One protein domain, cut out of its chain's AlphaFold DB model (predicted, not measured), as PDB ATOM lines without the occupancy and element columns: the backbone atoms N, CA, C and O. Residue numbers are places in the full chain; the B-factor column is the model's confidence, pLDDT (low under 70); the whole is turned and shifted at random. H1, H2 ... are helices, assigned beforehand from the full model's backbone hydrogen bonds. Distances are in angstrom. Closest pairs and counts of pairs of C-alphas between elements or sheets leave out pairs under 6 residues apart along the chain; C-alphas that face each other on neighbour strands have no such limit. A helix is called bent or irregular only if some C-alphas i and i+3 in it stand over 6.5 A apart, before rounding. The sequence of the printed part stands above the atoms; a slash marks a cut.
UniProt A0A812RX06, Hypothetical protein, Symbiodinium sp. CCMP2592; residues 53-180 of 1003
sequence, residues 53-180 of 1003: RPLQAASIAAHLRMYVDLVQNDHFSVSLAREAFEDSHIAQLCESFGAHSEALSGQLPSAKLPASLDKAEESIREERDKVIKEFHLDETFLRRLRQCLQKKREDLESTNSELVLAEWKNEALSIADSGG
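Overview. This is residues 53 to 180 of the 1003 residues of the protein "Hypothetical protein" of Symbiodinium sp. CCMP2592 (UniProt A0A812RX06). Three helices, H2, H3 and H4, make a loose up-and-down bundle, each running against the one before it in the chain, and the long helix H4 runs on past the other two, so that residues 168 to 180, of which 168 to 178 belong to H4, stick out as a free arm. At the other end H1 folds back along the first part of H2. The printed part has 128 residues with four named helices, H1 to H4 in chain order, and no named strand: the class is all helix. The whole is loose, with a radius of gyration of the C-alphas of 20.0 A, and spans 77 by 31 by 19 A.

Along the chain. H4, residues 139 to 178, is 58.3 A long, from C-alpha 139 at (115.425, 20.611, 65.314) to C-alpha 178 at (86.608, 0.609, 111.820). H2, residues 78 to 105, measures 40.1 A, and H3, residues 113 to 135, 31.7 A. H1, residues 54 to 72, begins at C-alpha 54 at (97.760, 28.304, 83.000) and measures 26.9 A; it is irregular, with C-alphas 55 and 58 at 7.0 A.

Arrangement. H4 touches H2, the hub, with residues 141 to 152 alone; the closest C-alphas, of Leu 145 and Ile 90, are 5.5 A apart. They run the same way at a shallow tilt of 34 degrees, only just short of steep. H4 touches H3 with residues 149 to 157 alone, closest at the C-alphas of Arg 153 and Leu 117, 6.8 A; this hairpin has a shallow tilt of 22 degrees. H2 and H3, a hairpin at 29 degrees, come closest at the C-alphas of Ser 105 and Leu 113, 4.9 A. H1 and H2, a hairpin at 19 degrees, come closest at the C-alphas of Ala 62 and Ala 84, 4.9 A. H1 is apart from H3 and H4. In H2 and H4 every O i to N i+4 pair is within hydrogen-bond range; in H1 13 of 15 are, in H3 16 of 19.

Size, cuts and confidence. The C-alphas farthest apart, of Asp 74 and Gly 180, are 77.3 A apart. The printed part has no cut and no long link. Its mean pLDDT is 90.9; residues 54 to 56 and 74 to 75 are under 70.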
ATOM      1  N   ARG A  53      93.991  28.645  79.904       73.25
ATOM      2  CA  ARG A  53      94.514  27.736  80.935       73.25
ATOM      3  C   ARG A  53      95.944  28.148  81.324       73.25
ATOM      4  O   ARG A  53      96.683  28.619  80.460       73.25
ATOM      5  N   PRO A  54      96.409  27.912  82.569       69.12
ATOM      6  CA  PRO A  54      97.760  28.304  83.000       69.12
ATOM      7  C   PRO A  54      98.904  27.781  82.114       69.12
ATOM      8  O   PRO A  54      99.931  28.444  81.988       69.12
ATOM      9  N   LEU A  55      98.722  26.627  81.461       61.31
ATOM     10  CA  LEU A  55      99.686  26.051  80.511       61.31
ATOM     11  C   LEU A  55      99.816  26.862  79.205       61.31
ATOM     12  O   LEU A  55     100.889  26.895  78.610       61.31
ATOM     13  N   GLN A  56      98.758  27.563  78.789       69.06
ATOM     14  CA  GLN A  56      98.706  28.375  77.565       69.06
ATOM     15  C   GLN A  56      99.268  29.795  77.776       69.06
ATOM     16  O   GLN A  56      99.423  30.559  76.825       69.06
ATOM     17  N   ALA A  57      99.627  30.170  79.011       72.88
ATOM     18  CA  ALA A  57     100.142  31.505  79.326       72.88
ATOM     19  C   ALA A  57     101.428  31.868  78.552       72.88
ATOM     20  O   ALA A  57     101.679  33.048  78.309       72.88
ATOM     21  N   ALA A  58     102.229  30.876  78.141       70.50
ATOM     22  CA  ALA A  58     103.432  31.085  77.336       70.50
ATOM     23  C   ALA A  58     103.111  31.467  75.879       70.50
ATOM     24  O   ALA A  58     103.577  32.509  75.414       70.50
ATOM     25  N   SER A  59     102.271  30.686  75.184       72.75
ATOM     26  CA  SER A  59     101.864  30.984  73.803       72.75
ATOM     27  C   SER A  59     101.043  32.271  73.730       72.75
ATOM     28  O   SER A  59     101.311  33.112  72.879       72.75
ATOM     29  N   ILE A  60     100.146  32.515  74.690       78.81
ATOM     30  CA  ILE A  60      99.388  33.773  74.778       78.81
ATOM     31  C   ILE A  60     100.322  34.969  75.024       78.81
ATOM     32  O   ILE A  60     100.145  36.020  74.409       78.81
ATOM     33  N   ALA A  61     101.369  34.834  75.849       79.81
ATOM     34  CA  ALA A  61     102.377  35.887  75.994       79.81
ATOM     35  C   ALA A  61     103.179  36.120  74.696       79.81
ATOM     36  O   ALA A  61     103.519  37.267  74.398       79.81
ATOM     37  N   ALA A  62     103.454  35.077  73.909       75.38
ATOM     38  CA  ALA A  62     104.094  35.200  72.599       75.38
ATOM     39  C   ALA A  62     103.164  35.867  71.565       75.38
ATOM     40  O   ALA A  62     103.567  36.839  70.927       75.38
ATOM     41  N   HIS A  63     101.898  35.448  71.473       76.44
ATOM     42  CA  HIS A  63     100.873  36.083  70.639       76.44
ATOM     43  C   HIS A  63     100.657  37.562  71.007       76.44
ATOM     44  O   HIS A  63     100.544  38.412  70.124       76.44
ATOM     45  N   LEU A  64     100.646  37.904  72.301       82.31
ATOM     46  CA  LEU A  64     100.536  39.292  72.760       82.31
ATOM     47  C   LEU A  64     101.770  40.123  72.400       82.31
ATOM     48  O   LEU A  64     101.608  41.268  71.986       82.31
ATOM     49  N   ARG A  65     102.987  39.571  72.503       79.94
ATOM     50  CA  ARG A  65     104.206  40.237  72.004       79.94
ATOM     51  C   ARG A  65     104.133  40.454  70.497       79.94
ATOM     52  O   ARG A  65     104.378  41.564  70.049       79.94
ATOM     53  N   MET A  66     103.728  39.437  69.736       79.69
ATOM     54  CA  MET A  66     103.539  39.513  68.286       79.69
ATOM     55  C   MET A  66     102.522  40.601  67.900       79.69
ATOM     56  O   MET A  66     102.791  41.399  67.005       79.69
ATOM     57  N   TYR A  67     101.388  40.684  68.603       81.19
ATOM     58  CA  TYR A  67     100.387  41.737  68.411       81.19
ATOM     59  C   TYR A  67     100.924  43.128  68.778       81.19
ATOM     60  O   TYR A  67     100.713  44.084  68.036       81.19
ATOM     61  N   VAL A  68     101.640  43.250  69.900       84.44
ATOM     62  CA  VAL A  68     102.255  44.510  70.339       84.44
ATOM     63  C   VAL A  68     103.301  44.993  69.336       84.44
ATOM     64  O   VAL A  68     103.240  46.153  68.941       84.44
ATOM     65  N   ASP A  69     104.199  44.128  68.865       79.81
ATOM     66  CA  ASP A  69     105.212  44.481  67.866       79.81
ATOM     67  C   ASP A  69     104.574  44.895  66.534       79.81
ATOM     68  O   ASP A  69     104.960  45.916  65.970       79.81
ATOM     69  N   LEU A  70     103.553  44.168  66.068       79.56
ATOM     70  CA  LEU A  70     102.816  44.491  64.840       79.56
ATOM     71  C   LEU A  70     102.021  45.813  64.947       79.56
ATOM     72  O   LEU A  70     101.754  46.457  63.937       79.56
ATOM     73  N   VAL A  71     101.675  46.251  66.163       80.56
ATOM     74  CA  VAL A  71     100.957  47.513  66.436       80.56
ATOM     75  C   VAL A  71     101.890  48.666  66.850       80.56
ATOM     76  O   VAL A  71     101.461  49.820  66.852       80.56
ATOM     77  N   GLN A  72     103.161  48.409  67.180       81.88
ATOM     78  CA  GLN A  72     104.119  49.444  67.612       81.88
ATOM     79  C   GLN A  72     105.268  49.696  66.628       81.88
ATOM     80  O   GLN A  72     105.767  50.823  66.583       81.88
ATOM     81  N   ASN A  73     105.676  48.701  65.836       77.06
ATOM     82  CA  ASN A  73     106.835  48.790  64.952       77.06
ATOM     83  C   ASN A  73     106.423  48.821  63.474       77.06
ATOM     84  O   ASN A  73     105.646  47.991  63.013       77.06
ATOM     85  N   ASP A  74     107.040  49.714  62.693       66.44
ATOM     86  CA  ASP A  74     106.877  49.778  61.230       66.44
ATOM     87  C   ASP A  74     107.490  48.548  60.500       66.44
ATOM     88  O   ASP A  74     107.396  48.423  59.276       66.44
ATOM     89  N   HIS A  75     108.141  47.634  61.235       69.94
ATOM     90  CA  HIS A  75     108.747  46.394  60.745       69.94
ATOM     91  C   HIS A  75     108.354  45.219  61.650       69.94
ATOM     92  O   HIS A  75     108.778  45.143  62.802       69.94
ATOM     93  N   PHE A  76     107.570  44.284  61.113       70.94
ATOM     94  CA  PHE A  76     107.177  43.061  61.810       70.94
ATOM     95  C   PHE A  76     108.307  42.024  61.761       70.94
ATOM     96  O   PHE A  76     108.763  41.654  60.675       70.94
ATOM     97  N   SER A  77     108.773  41.545  62.920       77.88
ATOM     98  CA  SER A  77     109.827  40.530  62.949       77.88
ATOM     99  C   SER A  77     109.271  39.146  62.615       77.88
ATOM    100  O   SER A  77     108.589  38.516  63.425       77.88
ATOM    101  N   VAL A  78     109.633  38.636  61.435       78.38
ATOM    102  CA  VAL A  78     109.275  37.282  60.977       78.38
ATOM    103  C   VAL A  78     109.760  36.204  61.959       78.38
ATOM    104  O   VAL A  78     109.107  35.173  62.099       78.38
ATOM    105  N   SER A  79     110.854  36.444  62.700       82.00
ATOM    106  CA  SER A  79     111.321  35.503  63.728       82.00
ATOM    107  C   SER A  79     110.373  35.418  64.926       82.00
ATOM    108  O   SER A  79     110.152  34.324  65.424       82.00
ATOM    109  N   LEU A  80     109.785  36.541  65.362       78.19
ATOM    110  CA  LEU A  80     108.840  36.572  66.486       78.19
ATOM    111  C   LEU A  80     107.497  35.944  66.091       78.19
ATOM    112  O   LEU A  80     106.882  35.245  66.889       78.19
ATOM    113  N   ALA A  81     107.068  36.159  64.843       78.50
ATOM    114  CA  ALA A  81     105.898  35.494  64.275       78.50
ATOM    115  C   ALA A  81     106.073  33.967  64.257       78.50
ATOM    116  O   ALA A  81     105.189  33.233  64.691       78.50
ATOM    117  N   ARG A  82     107.244  33.502  63.798       85.62
ATOM    118  CA  ARG A  82     107.604  32.083  63.772       85.62
ATOM    119  C   ARG A  82     107.730  31.496  65.183       85.62
ATOM    120  O   ARG A  82     107.199  30.421  65.415       85.62
ATOM    121  N   GLU A  83     108.368  32.199  66.119       85.06
ATOM    122  CA  GLU A  83     108.475  31.775  67.523       85.06
ATOM    123  C   GLU A  83     107.086  31.634  68.164       85.06
ATOM    124  O   GLU A  83     106.768  30.581  68.702       85.06
ATOM    125  N   ALA A  84     106.208  32.632  68.030       82.38
ATOM    126  CA  ALA A  84     104.855  32.560  68.582       82.38
ATOM    127  C   ALA A  84     104.015  31.419  67.971       82.38
ATOM    128  O   ALA A  84     103.272  30.747  68.687       82.38
ATOM    129  N   PHE A  85     104.170  31.164  66.669       88.00
ATOM    130  CA  PHE A  85     103.542  30.044  65.965       88.00
ATOM    131  C   PHE A  85     104.065  28.676  66.445       88.00
ATOM    132  O   PHE A  85     103.278  27.773  66.730       88.00
ATOM    133  N   GLU A  86     105.385  28.532  66.597       91.06
ATOM    134  CA  GLU A  86     106.019  27.331  67.152       91.06
ATOM    135  C   GLU A  86     105.574  27.064  68.595       91.06
ATOM    136  O   GLU A  86     105.211  25.935  68.919       91.06
ATOM    137  N   ASP A  87     105.538  28.091  69.448       88.81
ATOM    138  CA  ASP A  87     105.069  28.000  70.835       88.81
ATOM    139  C   ASP A  87     103.595  27.589  70.918       88.81
ATOM    140  O   ASP A  87     103.226  26.779  71.770       88.81
ATOM    141  N   SER A  88     102.758  28.109  70.015       87.44
ATOM    142  CA  SER A  88     101.343  27.748  69.910       87.44
ATOM    143  C   SER A  88     101.160  26.268  69.549       87.44
ATOM    144  O   SER A  88     100.447  25.546  70.250       87.44
ATOM    145  N   HIS A  89     101.881  25.763  68.540       92.25
ATOM    146  CA  HIS A  89     101.818  24.343  68.178       92.25
ATOM    147  C   HIS A  89     102.493  23.411  69.196       92.25
ATOM    148  O   HIS A  89     102.000  22.304  69.404       92.25
ATOM    149  N   ILE A  90     103.559  23.837  69.886       94.62
ATOM    150  CA  ILE A  90     104.118  23.075  71.017       94.62
ATOM    151  C   ILE A  90     103.077  22.956  72.132       94.62
ATOM    152  O   ILE A  90     102.860  21.855  72.635       94.62
ATOM    153  N   ALA A  91     102.403  24.053  72.497       89.56
ATOM    154  CA  ALA A  91     101.346  24.027  73.504       89.56
ATOM    155  C   ALA A  91     100.178  23.120  73.078       89.56
ATOM    156  O   ALA A  91      99.738  22.291  73.872       89.56
ATOM    157  N   GLN A  92      99.739  23.208  71.816       92.94
ATOM    158  CA  GLN A  92      98.670  22.374  71.263       92.94
ATOM    159  C   GLN A  92      99.010  20.876  71.325       92.94
ATOM    160  O   GLN A  92      98.235  20.113  71.895       92.94
ATOM    161  N   LEU A  93     100.174  20.461  70.804       95.88
ATOM    162  CA  LEU A  93     100.620  19.057  70.804       95.88
ATOM    163  C   LEU A  93     100.854  18.513  72.227       95.88
ATOM    164  O   LEU A  93     100.707  17.323  72.489       95.88
ATOM    165  N   CYS A  94     101.224  19.386  73.164       96.44
ATOM    166  CA  CYS A  94     101.447  19.045  74.569       96.44
ATOM    167  C   CYS A  94     100.119  18.966  75.367       96.44
ATOM    168  O   CYS A  94     100.019  18.195  76.326       96.44
ATOM    169  N   GLU A  95      99.073  19.693  74.948       94.25
ATOM    170  CA  GLU A  95      97.705  19.552  75.471       94.25
ATOM    171  C   GLU A  95      96.981  18.335  74.859       94.25
ATOM    172  O   GLU A  95      96.382  17.569  75.618       94.25
ATOM    173  N   SER A  96      97.114  18.061  73.549       95.94
ATOM    174  CA  SER A  96      96.579  16.830  72.933       95.94
ATOM    175  C   SER A  96      97.282  15.572  73.454       95.94
ATOM    176  O   SER A  96      96.598  14.602  73.771       95.94
ATOM    177  N   PHE A  97      98.601  15.601  73.702       97.56
ATOM    178  CA  PHE A  97      99.300  14.525  74.421       97.56
ATOM    179  C   PHE A  97      98.662  14.219  75.783       97.56
ATOM    180  O   PHE A  97      98.455  13.052  76.125       97.56
ATOM    181  N   GLY A  98      98.326  15.260  76.554       95.31
ATOM    182  CA  GLY A  98      97.639  15.118  77.837       95.31
ATOM    183  C   GLY A  98      96.259  14.482  77.681       95.31
ATOM    184  O   GLY A  98      95.981  13.466  78.314       95.31
ATOM    185  N   ALA A  99      95.433  15.023  76.782       95.81
ATOM    186  CA  ALA A  99      94.083  14.525  76.525       95.81
ATOM    187  C   ALA A  99      94.070  13.073  76.012       95.81
ATOM    188  O   ALA A  99      93.272  12.263  76.485       95.81
ATOM    189  N   HIS A 100      94.975  12.711  75.095       97.12
ATOM    190  CA  HIS A 100      95.121  11.341  74.591       97.12
ATOM    191  C   HIS A 100      95.611  10.394  75.697       97.12
ATOM    192  O   HIS A 100      95.080   9.293  75.836       97.12
ATOM    193  N   SER A 101      96.562  10.827  76.535       97.06
ATOM    194  CA  SER A 101      97.036  10.040  77.683       97.06
ATOM    195  C   SER A 101      95.915   9.770  78.686       97.06
ATOM    196  O   SER A 101      95.703   8.624  79.074       97.06
ATOM    197  N   GLU A 102      95.161  10.802  79.071       95.25
ATOM    198  CA  GLU A 102      94.030  10.693  79.996       95.25
ATOM    199  C   GLU A 102      92.946   9.763  79.420       95.25
ATOM    200  O   GLU A 102      92.606   8.761  80.055       95.25
ATOM    201  N   ALA A 103      92.503   9.994  78.177       97.12
ATOM    202  CA  ALA A 103      91.497   9.173  77.496       97.12
ATOM    203  C   ALA A 103      91.895   7.689  77.364       97.12
ATOM    204  O   ALA A 103      91.062   6.805  77.573       97.12
ATOM    205  N   LEU A 104      93.168   7.396  77.068       97.50
ATOM    206  CA  LEU A 104      93.689   6.026  76.983       97.50
ATOM    207  C   LEU A 104      93.925   5.383  78.365       97.50
ATOM    208  O   LEU A 104      93.846   4.157  78.494       97.50
ATOM    209  N   SER A 105      94.217   6.178  79.401       96.50
ATOM    210  CA  SER A 105      94.447   5.687  80.768       96.50
ATOM    211  C   SER A 105      93.151   5.376  81.529       96.50
ATOM    212  O   SER A 105      93.153   4.512  82.416       96.50
ATOM    213  N   GLY A 106      92.054   6.048  81.160       95.75
ATOM    214  CA  GLY A 106      90.803   6.107  81.911       95.75
ATOM    215  C   GLY A 106      90.817   7.211  82.976       95.75
ATOM    216  O   GLY A 106      91.612   8.143  82.926       95.75
ATOM    217  N   GLN A 107      89.936   7.105  83.972       94.94
ATOM    218  CA  GLN A 107      89.992   7.992  85.137       94.94
ATOM    219  C   GLN A 107      91.249   7.695  85.969       94.94
ATOM    220  O   GLN A 107      91.553   6.533  86.249       94.94
ATOM    221  N   LEU A 108      91.966   8.743  86.381       95.50
ATOM    222  CA  LEU A 108      93.045   8.632  87.362       95.50
ATOM    223  C   LEU A 108      92.455   8.477  88.783       95.50
ATOM    224  O   LEU A 108      91.422   9.086  89.068       95.50
ATOM    225  N   PRO A 109      93.101   7.722  89.695       97.44
ATOM    226  CA  PRO A 109      94.381   7.035  89.521       97.44
ATOM    227  C   PRO A 109      94.288   5.722  88.721       97.44
ATOM    228  O   PRO A 109      93.414   4.889  88.960       97.44
ATOM    229  N   SER A 110      95.238   5.497  87.805       96.56
ATOM    230  CA  SER A 110      95.224   4.360  86.867       96.56
ATOM    231  C   SER A 110      96.586   3.675  86.729       96.56
ATOM    232  O   SER A 110      97.602   4.313  86.444       96.56
ATOM    233  N   ALA A 111      96.595   2.339  86.831       96.88
ATOM    234  CA  ALA A 111      97.764   1.501  86.534       96.88
ATOM    235  C   ALA A 111      98.170   1.516  85.050       96.88
ATOM    236  O   ALA A 111      99.297   1.157  84.712       96.88
ATOM    237  N   LYS A 112      97.249   1.907  84.158       97.12
ATOM    238  CA  LYS A 112      97.472   1.921  82.706       97.12
ATOM    239  C   LYS A 112      98.242   3.154  82.233       97.12
ATOM    240  O   LYS A 112      98.667   3.155  81.079       97.12
ATOM    241  N   LEU A 113      98.428   4.168  83.087       97.06
ATOM    242  CA  LEU A 113      98.994   5.462  82.689       97.06
ATOM    243  C   LEU A 113     100.332   5.345  81.924       97.06
ATOM    244  O   LEU A 113     100.410   5.913  80.840       97.06
ATOM    245  N   PRO A 114     101.340   4.554  82.349       96.31
ATOM    246  CA  PRO A 114     102.597   4.439  81.596       96.31
ATOM    247  C   PRO A 114     102.393   3.935  80.157       96.31
ATOM    248  O   PRO A 114     102.884   4.530  79.206       96.31
ATOM    249  N   ALA A 115     101.570   2.896  79.981       96.94
ATOM    250  CA  ALA A 115     101.275   2.311  78.670       96.94
ATOM    251  C   ALA A 115     100.310   3.154  77.809       96.94
ATOM    252  O   ALA A 115     100.100   2.839  76.638       96.94
ATOM    253  N   SER A 116      99.696   4.194  78.380       97.25
ATOM    254  CA  SER A 116      98.879   5.175  77.650       97.25
ATOM    255  C   SER A 116      99.673   6.433  77.308       97.25
ATOM    256  O   SER A 116      99.488   6.947  76.212       97.25
ATOM    257  N   LEU A 117     100.625   6.849  78.151       97.56
ATOM    258  CA  LEU A 117     101.634   7.866  77.830       97.56
ATOM    259  C   LEU A 117     102.468   7.451  76.608       97.56
ATOM    260  O   LEU A 117     102.627   8.239  75.682       97.56
ATOM    261  N   ASP A 118     102.937   6.200  76.553       97.25
ATOM    262  CA  ASP A 118     103.729   5.705  75.415       97.25
ATOM    263  C   ASP A 118     102.919   5.678  74.100       97.25
ATOM    264  O   ASP A 118     103.431   6.046  73.043       97.25
ATOM    265  N   LYS A 119     101.627   5.326  74.165       97.31
ATOM    266  CA  LYS A 119     100.703   5.355  73.013       97.31
ATOM    267  C   LYS A 119     100.285   6.766  72.601       97.31
ATOM    268  O   LYS A 119     100.121   7.037  71.415       97.31
ATOM    269  N   ALA A 120     100.112   7.669  73.561       97.56
ATOM    270  CA  ALA A 120      99.872   9.077  73.276       97.56
ATOM    271  C   ALA A 120     101.100   9.701  72.599       97.56
ATOM    272  O   ALA A 120     100.944  10.467  71.658       97.56
ATOM    273  N   GLU A 121     102.320   9.329  72.999       97.44
ATOM    274  CA  GLU A 121     103.539   9.787  72.326       97.44
ATOM    275  C   GLU A 121     103.633   9.270  70.879       97.44
ATOM    276  O   GLU A 121     104.087  10.000  70.001       97.44
ATOM    277  N   GLU A 122     103.171   8.044  70.614       97.06
ATOM    278  CA  GLU A 122     103.068   7.475  69.263       97.06
ATOM    279  C   GLU A 122     102.051   8.239  68.394       97.06
ATOM    280  O   GLU A 122     102.405   8.686  67.307       97.06
ATOM    281  N   SER A 123     100.846   8.515  68.906       96.06
ATOM    282  CA  SER A 123      99.842   9.361  68.232       96.06
ATOM    283  C   SER A 123     100.368  10.776  67.929       96.06
ATOM    284  O   SER A 123     100.266  11.264  66.803       96.06
ATOM    285  N   ILE A 124     101.007  11.423  68.905       97.31
ATOM    286  CA  ILE A 124     101.559  12.778  68.755       97.31
ATOM    287  C   ILE A 124     102.773  12.803  67.815       97.31
ATOM    288  O   ILE A 124     103.079  13.841  67.228       97.31
ATOM    289  N   ARG A 125     103.447  11.666  67.600       96.88
ATOM    290  CA  ARG A 125     104.532  11.532  66.617       96.88
ATOM    291  C   ARG A 125     104.039  11.760  65.188       96.88
ATOM    292  O   ARG A 125     104.753  12.388  64.410       96.88
ATOM    293  N   GLU A 126     102.828  11.309  64.866       95.19
ATOM    294  CA  GLU A 126     102.215  11.502  63.548       95.19
ATOM    295  C   GLU A 126     101.770  12.957  63.335       95.19
ATOM    296  O   GLU A 126     102.115  13.559  62.315       95.19
ATOM    297  N   GLU A 127     101.092  13.559  64.323       95.31
ATOM    298  CA  GLU A 127     100.701  14.980  64.294       95.31
ATOM    299  C   GLU A 127     101.931  15.891  64.133       95.31
ATOM    300  O   GLU A 127     101.981  16.747  63.245       95.31
ATOM    301  N   ARG A 128     102.973  15.649  64.937       96.31
ATOM    302  CA  ARG A 128     104.277  16.319  64.863       96.31
ATOM    303  C   ARG A 128     104.901  16.213  63.471       96.31
ATOM    304  O   ARG A 128     105.345  17.220  62.921       96.31
ATOM    305  N   ASP A 129     104.946  15.012  62.898       96.56
ATOM    306  CA  ASP A 129     105.587  14.780  61.600       96.56
ATOM    307  C   ASP A 129     104.778  15.339  60.427       96.56
ATOM    308  O   ASP A 129     105.345  15.546  59.353       96.56
ATOM    309  N   LYS A 130     103.483  15.623  60.613       95.62
ATOM    310  CA  LYS A 130     102.700  16.459  59.698       95.62
ATOM    311  C   LYS A 130     103.104  17.932  59.828       95.62
ATOM    312  O   LYS A 130     103.528  18.518  58.836       95.62
ATOM    313  N   VAL A 131     103.059  18.499  61.038       94.19
ATOM    314  CA  VAL A 131     103.378  19.919  61.309       94.19
ATOM    315  C   VAL A 131     104.792  20.290  60.828       94.19
ATOM    316  O   VAL A 131     104.979  21.321  60.186       94.19
ATOM    317  N   ILE A 132     105.789  19.425  61.040       95.56
ATOM    318  CA  ILE A 132     107.168  19.659  60.569       95.56
ATOM    319  C   ILE A 132     107.259  19.695  59.034       95.56
ATOM    320  O   ILE A 132     107.993  20.517  58.485       95.56
ATOM    321  N   LYS A 133     106.511  18.835  58.326       95.25
ATOM    322  CA  LYS A 133     106.482  18.813  56.850       95.25
ATOM    323  C   LYS A 133     105.731  20.009  56.270       95.25
ATOM    324  O   LYS A 133     106.138  20.513  55.229       95.25
ATOM    325  N   GLU A 134     104.661  20.440  56.934       94.50
ATOM    326  CA  GLU A 134     103.770  21.520  56.494       94.50
ATOM    327  C   GLU A 134     104.395  22.912  56.692       94.50
ATOM    328  O   GLU A 134     104.272  23.766  55.817       94.50
ATOM    329  N   PHE A 135     105.136  23.122  57.790       91.12
ATOM    330  CA  PHE A 135     105.703  24.430  58.155       91.12
ATOM    331  C   PHE A 135     107.243  24.499  58.126       91.12
ATOM    332  O   PHE A 135     107.818  25.519  58.500       91.12
ATOM    333  N   HIS A 136     107.918  23.436  57.667       92.56
ATOM    334  CA  HIS A 136     109.384  23.341  57.547       92.56
ATOM    335  C   HIS A 136     110.152  23.694  58.839       92.56
ATOM    336  O   HIS A 136     111.174  24.384  58.811       92.56
ATOM    337  N   LEU A 137     109.644  23.220  59.980       93.69
ATOM    338  CA  LEU A 137     110.213  23.490  61.304       93.69
ATOM    339  C   LEU A 137     111.529  22.727  61.527       93.69
ATOM    340  O   LEU A 137     111.733  21.640  60.986       93.69
ATOM    341  N   ASP A 138     112.420  23.292  62.344       93.94
ATOM    342  CA  ASP A 138     113.764  22.751  62.581       93.94
ATOM    343  C   ASP A 138     113.906  21.954  63.896       93.94
ATOM    344  O   ASP A 138     112.975  21.793  64.690       93.94
ATOM    345  N   GLU A 139     115.111  21.430  64.137       95.06
ATOM    346  CA  GLU A 139     115.425  20.611  65.314       95.06
ATOM    347  C   GLU A 139     115.258  21.375  66.648       95.06
ATOM    348  O   GLU A 139     115.119  20.757  67.707       95.06
ATOM    349  N   THR A 140     115.221  22.716  66.640       94.56
ATOM    350  CA  THR A 140     114.984  23.500  67.861       94.56
ATOM    351  C   THR A 140     113.526  23.413  68.312       94.56
ATOM    352  O   THR A 140     113.298  23.208  69.508       94.56
ATOM    353  N   PHE A 141     112.561  23.434  67.383       95.00
ATOM    354  CA  PHE A 141     111.152  23.121  67.653       95.00
ATOM    355  C   PHE A 141     111.017  21.703  68.218       95.00
ATOM    356  O   PHE A 141     110.438  21.513  69.288       95.00
ATOM    357  N   LEU A 142     111.640  20.712  67.564       96.38
ATOM    358  CA  LEU A 142     111.629  19.317  68.018       96.38
ATOM    359  C   LEU A 142     112.166  19.154  69.446       96.38
ATOM    360  O   LEU A 142     111.547  18.471  70.264       96.38
ATOM    361  N   ARG A 143     113.285  19.806  69.781       97.19
ATOM    362  CA  ARG A 143     113.853  19.793  71.137       97.19
ATOM    363  C   ARG A 143     112.897  20.402  72.170       97.19
ATOM    364  O   ARG A 143     112.731  19.819  73.240       97.19
ATOM    365  N   ARG A 144     112.259  21.535  71.857       95.62
ATOM    366  CA  ARG A 144     111.304  22.215  72.756       95.62
ATOM    367  C   ARG A 144     110.021  21.398  72.947       95.62
ATOM    368  O   ARG A 144     109.534  21.287  74.070       95.62
ATOM    369  N   LEU A 145     109.526  20.750  71.890       96.25
ATOM    370  CA  LEU A 145     108.395  19.823  71.971       96.25
ATOM    371  C   LEU A 145     108.719  18.614  72.861       96.25
ATOM    372  O   LEU A 145     107.946  18.320  73.770       96.25
ATOM    373  N   ARG A 146     109.876  17.957  72.669       97.38
ATOM    374  CA  ARG A 146     110.320  16.845  73.539       97.38
ATOM    375  C   ARG A 146     110.366  17.263  75.013       97.38
ATOM    376  O   ARG A 146     109.900  16.512  75.862       97.38
ATOM    377  N   GLN A 147     110.853  18.471  75.310       96.88
ATOM    378  CA  GLN A 147     110.869  19.022  76.672       96.88
ATOM    379  C   GLN A 147     109.457  19.242  77.244       96.88
ATOM    380  O   GLN A 147     109.236  18.938  78.416       96.88
ATOM    381  N   CYS A 148     108.487  19.713  76.448       96.38
ATOM    382  CA  CYS A 148     107.099  19.834  76.915       96.38
ATOM    383  C   CYS A 148     106.466  18.461  77.177       96.38
ATOM    384  O   CYS A 148     105.896  18.249  78.245       96.38
ATOM    385  N   LEU A 149     106.618  17.513  76.245       97.25
ATOM    386  CA  LEU A 149     106.069  16.159  76.371       97.25
ATOM    387  C   LEU A 149     106.665  15.410  77.570       97.25
ATOM    388  O   LEU A 149     105.915  14.813  78.340       97.25
ATOM    389  N   GLN A 150     107.983  15.495  77.787       97.56
ATOM    390  CA  GLN A 150     108.628  14.922  78.971       97.56
ATOM    391  C   GLN A 150     108.080  15.549  80.258       97.56
ATOM    392  O   GLN A 150     107.647  14.821  81.148       97.56
ATOM    393  N   LYS A 151     108.021  16.885  80.348       96.69
ATOM    394  CA  LYS A 151     107.472  17.544  81.537       96.69
ATOM    395  C   LYS A 151     106.010  17.146  81.780       96.69
ATOM    396  O   LYS A 151     105.639  16.837  82.904       96.69
ATOM    397  N   LYS A 152     105.178  17.096  80.735       96.62
ATOM    398  CA  LYS A 152     103.766  16.702  80.847       96.62
ATOM    399  C   LYS A 152     103.606  15.227  81.245       96.62
ATOM    400  O   LYS A 152     102.666  14.911  81.971       96.62
ATOM    401  N   ARG A 153     104.527  14.345  80.831       97.62
ATOM    402  CA  ARG A 153     104.639  12.950  81.297       97.62
ATOM    403  C   ARG A 153     104.956  12.905  82.801       97.62
ATOM    404  O   ARG A 153     104.229  12.252  83.541       97.62
ATOM    405  N   GLU A 154     105.956  13.660  83.256       96.62
ATOM    406  CA  GLU A 154     106.339  13.777  84.676       96.62
ATOM    407  C   GLU A 154     105.210  14.370  85.547       96.62
ATOM    408  O   GLU A 154     104.884  13.811  86.596       96.62
ATOM    409  N   ASP A 155     104.553  15.444  85.090       96.38
ATOM    410  CA  ASP A 155     103.401  16.074  85.757       96.38
ATOM    411  C   ASP A 155     102.237  15.067  85.925       96.38
ATOM    412  O   ASP A 155     101.628  14.980  86.999       96.38
ATOM    413  N   LEU A 156     101.934  14.269  84.890       96.50
ATOM    414  CA  LEU A 156     100.877  13.247  84.916       96.50
ATOM    415  C   LEU A 156     101.224  12.054  85.818       96.50
ATOM    416  O   LEU A 156     100.376  11.614  86.598       96.50
ATOM    417  N   GLU A 157     102.453  11.535  85.758       96.44
ATOM    418  CA  GLU A 157     102.899  10.439  86.630       96.44
ATOM    419  C   GLU A 157     102.931  10.866  88.106       96.44
ATOM    420  O   GLU A 157     102.454  10.121  88.970       96.44
ATOM    421  N   SER A 158     103.382  12.093  88.398       96.12
ATOM    422  CA  SER A 158     103.326  12.670  89.746       96.12
ATOM    423  C   SER A 158     101.882  12.779  90.239       96.12
ATOM    424  O   SER A 158     101.566  12.242  91.303       96.12
ATOM    425  N   THR A 159     100.985  13.376  89.444       96.62
ATOM    426  CA  THR A 159      99.555  13.525  89.783       96.62
ATOM    427  C   THR A 159      98.895  12.170  90.067       96.62
ATOM    428  O   THR A 159      98.182  12.016  91.058       96.62
ATOM    429  N   ASN A 160      99.179  11.150  89.251       97.56
ATOM    430  CA  ASN A 160      98.683   9.789  89.459       97.56
ATOM    431  C   ASN A 160      99.181   9.199  90.794       97.56
ATOM    432  O   ASN A 160      98.382   8.665  91.563       97.56
ATOM    433  N   SER A 161     100.471   9.356  91.124       97.06
ATOM    434  CA  SER A 161     101.030   8.886  92.404       97.06
ATOM    435  C   SER A 161     100.411   9.584  93.626       97.06
ATOM    436  O   SER A 161     100.167   8.952  94.658       97.06
ATOM    437  N   GLU A 162     100.084  10.875  93.510       97.62
ATOM    438  CA  GLU A 162      99.446  11.645  94.580       97.62
ATOM    439  C   GLU A 162      97.976  11.260  94.775       97.62
ATOM    440  O   GLU A 162      97.531  11.144  95.920       97.62
ATOM    441  N   LEU A 163      97.252  10.957  93.692       97.81
ATOM    442  CA  LEU A 163      95.892  10.413  93.747       97.81
ATOM    443  C   LEU A 163      95.857   9.003  94.363       97.81
ATOM    444  O   LEU A 163      95.021   8.745  95.230       97.81
ATOM    445  N   VAL A 164      96.802   8.115  94.019       98.06
ATOM    446  CA  VAL A 164      96.951   6.807  94.697       98.06
ATOM    447  C   VAL A 164      97.231   6.994  96.191       98.06
ATOM    448  O   VAL A 164      96.657   6.296  97.030       98.06
ATOM    449  N   LEU A 165      98.087   7.956  96.552       97.88
ATOM    450  CA  LEU A 165      98.384   8.269  97.950       97.88
ATOM    451  C   LEU A 165      97.176   8.881  98.683       97.88
ATOM    452  O   LEU A 165      97.033   8.665  99.886       97.88
ATOM    453  N   ALA A 166      96.303   9.620  97.995       98.12
ATOM    454  CA  ALA A 166      95.051  10.136  98.544       98.12
ATOM    455  C   ALA A 166      94.027   9.013  98.792       98.12
ATOM    456  O   ALA A 166      93.492   8.920  99.898       98.12
ATOM    457  N   GLU A 167      93.827   8.103  97.831       98.00
ATOM    458  CA  GLU A 167      92.963   6.926  98.014       98.00
ATOM    459  C   GLU A 167      93.486   6.034  99.159       98.00
ATOM    460  O   GLU A 167      92.718   5.635 100.037       98.00
ATOM    461  N   TRP A 168      94.810   5.839  99.252       98.12
ATOM    462  CA  TRP A 168      95.451   5.158 100.385       98.12
ATOM    463  C   TRP A 168      95.207   5.853 101.733       98.12
ATOM    464  O   TRP A 168      94.924   5.177 102.721       98.12
ATOM    465  N   LYS A 169      95.312   7.189 101.808       97.94
ATOM    466  CA  LYS A 169      95.043   7.948 103.045       97.94
ATOM    467  C   LYS A 169      93.595   7.765 103.505       97.94
ATOM    468  O   LYS A 169      93.369   7.509 104.686       97.94
ATOM    469  N   ASN A 170      92.638   7.830 102.580       97.94
ATOM    470  CA  ASN A 170      91.212   7.657 102.868       97.94
ATOM    471  C   ASN A 170      90.894   6.228 103.337       97.94
ATOM    472  O   ASN A 170      90.219   6.037 104.350       97.94
ATOM    473  N   GLU A 171      91.453   5.217 102.669       97.50
ATOM    474  CA  GLU A 171      91.339   3.815 103.081       97.50
ATOM    475  C   GLU A 171      92.011   3.560 104.444       97.50
ATOM    476  O   GLU A 171      91.485   2.824 105.282       97.50
ATOM    477  N   ALA A 172      93.148   4.209 104.715       97.06
ATOM    478  CA  ALA A 172      93.828   4.117 106.000       97.06
ATOM    479  C   ALA A 172      93.037   4.776 107.142       97.06
ATOM    480  O   ALA A 172      93.045   4.244 108.253       97.06
ATOM    481  N   LEU A 173      92.320   5.875 106.876       96.62
ATOM    482  CA  LEU A 173      91.371   6.488 107.815       96.62
ATOM    483  C   LEU A 173      90.184   5.556 108.082       96.62
ATOM    484  O   LEU A 173      89.939   5.215 109.235       96.62
ATOM    485  N   SER A 174      89.544   5.024 107.035       96.94
ATOM    486  CA  SER A 174      88.466   4.025 107.147       96.94
ATOM    487  C   SER A 174      88.872   2.810 108.003       96.94
ATOM    488  O   SER A 174      88.133   2.369 108.889       96.94
ATOM    489  N   ILE A 175      90.099   2.308 107.825       95.88
ATOM    490  CA  ILE A 175      90.677   1.219 108.632       95.88
ATOM    491  C   ILE A 175      91.034   1.659 110.068       95.88
ATOM    492  O   ILE A 175      91.010   0.831 110.979       95.88
ATOM    493  N   ALA A 176      91.338   2.938 110.301       94.50
ATOM    494  CA  ALA A 176      91.594   3.508 111.627       94.50
ATOM    495  C   ALA A 176      90.319   3.876 112.412       94.50
ATOM    496  O   ALA A 176      90.390   4.045 113.634       94.50
ATOM    497  N   ASP A 177      89.177   4.013 111.729       94.50
ATOM    498  CA  ASP A 177      87.846   4.238 112.309       94.50
ATOM    499  C   ASP A 177      87.077   2.930 112.555       94.50
ATOM    500  O   ASP A 177      86.433   2.775 113.592       94.50
ATOM    501  N   SER A 178      87.188   1.954 111.648       93.50
ATOM    502  CA  SER A 178      86.608   0.609 111.820       93.50
ATOM    503  C   SER A 178      87.489  -0.348 112.639       93.50
ATOM    504  O   SER A 178      87.004  -1.351 113.171       93.50
ATOM    505  N   GLY A 179      88.790  -0.069 112.736       83.44
ATOM    506  CA  GLY A 179      89.770  -0.893 113.436       83.44
ATOM    507  C   GLY A 179      89.961  -0.529 114.909       83.44
ATOM    508  O   GLY A 179      89.786   0.607 115.337       83.44
ATOM    509  N   GLY A 180      90.409  -1.507 115.700       84.25
ATOM    510  CA  GLY A 180      90.943  -1.239 117.038       84.25
ATOM    511  C   GLY A 180      92.296  -0.514 116.994       84.25
ATOM    512  O   GLY A 180      92.919  -0.395 115.943       84.25
TER     513      GLY A 180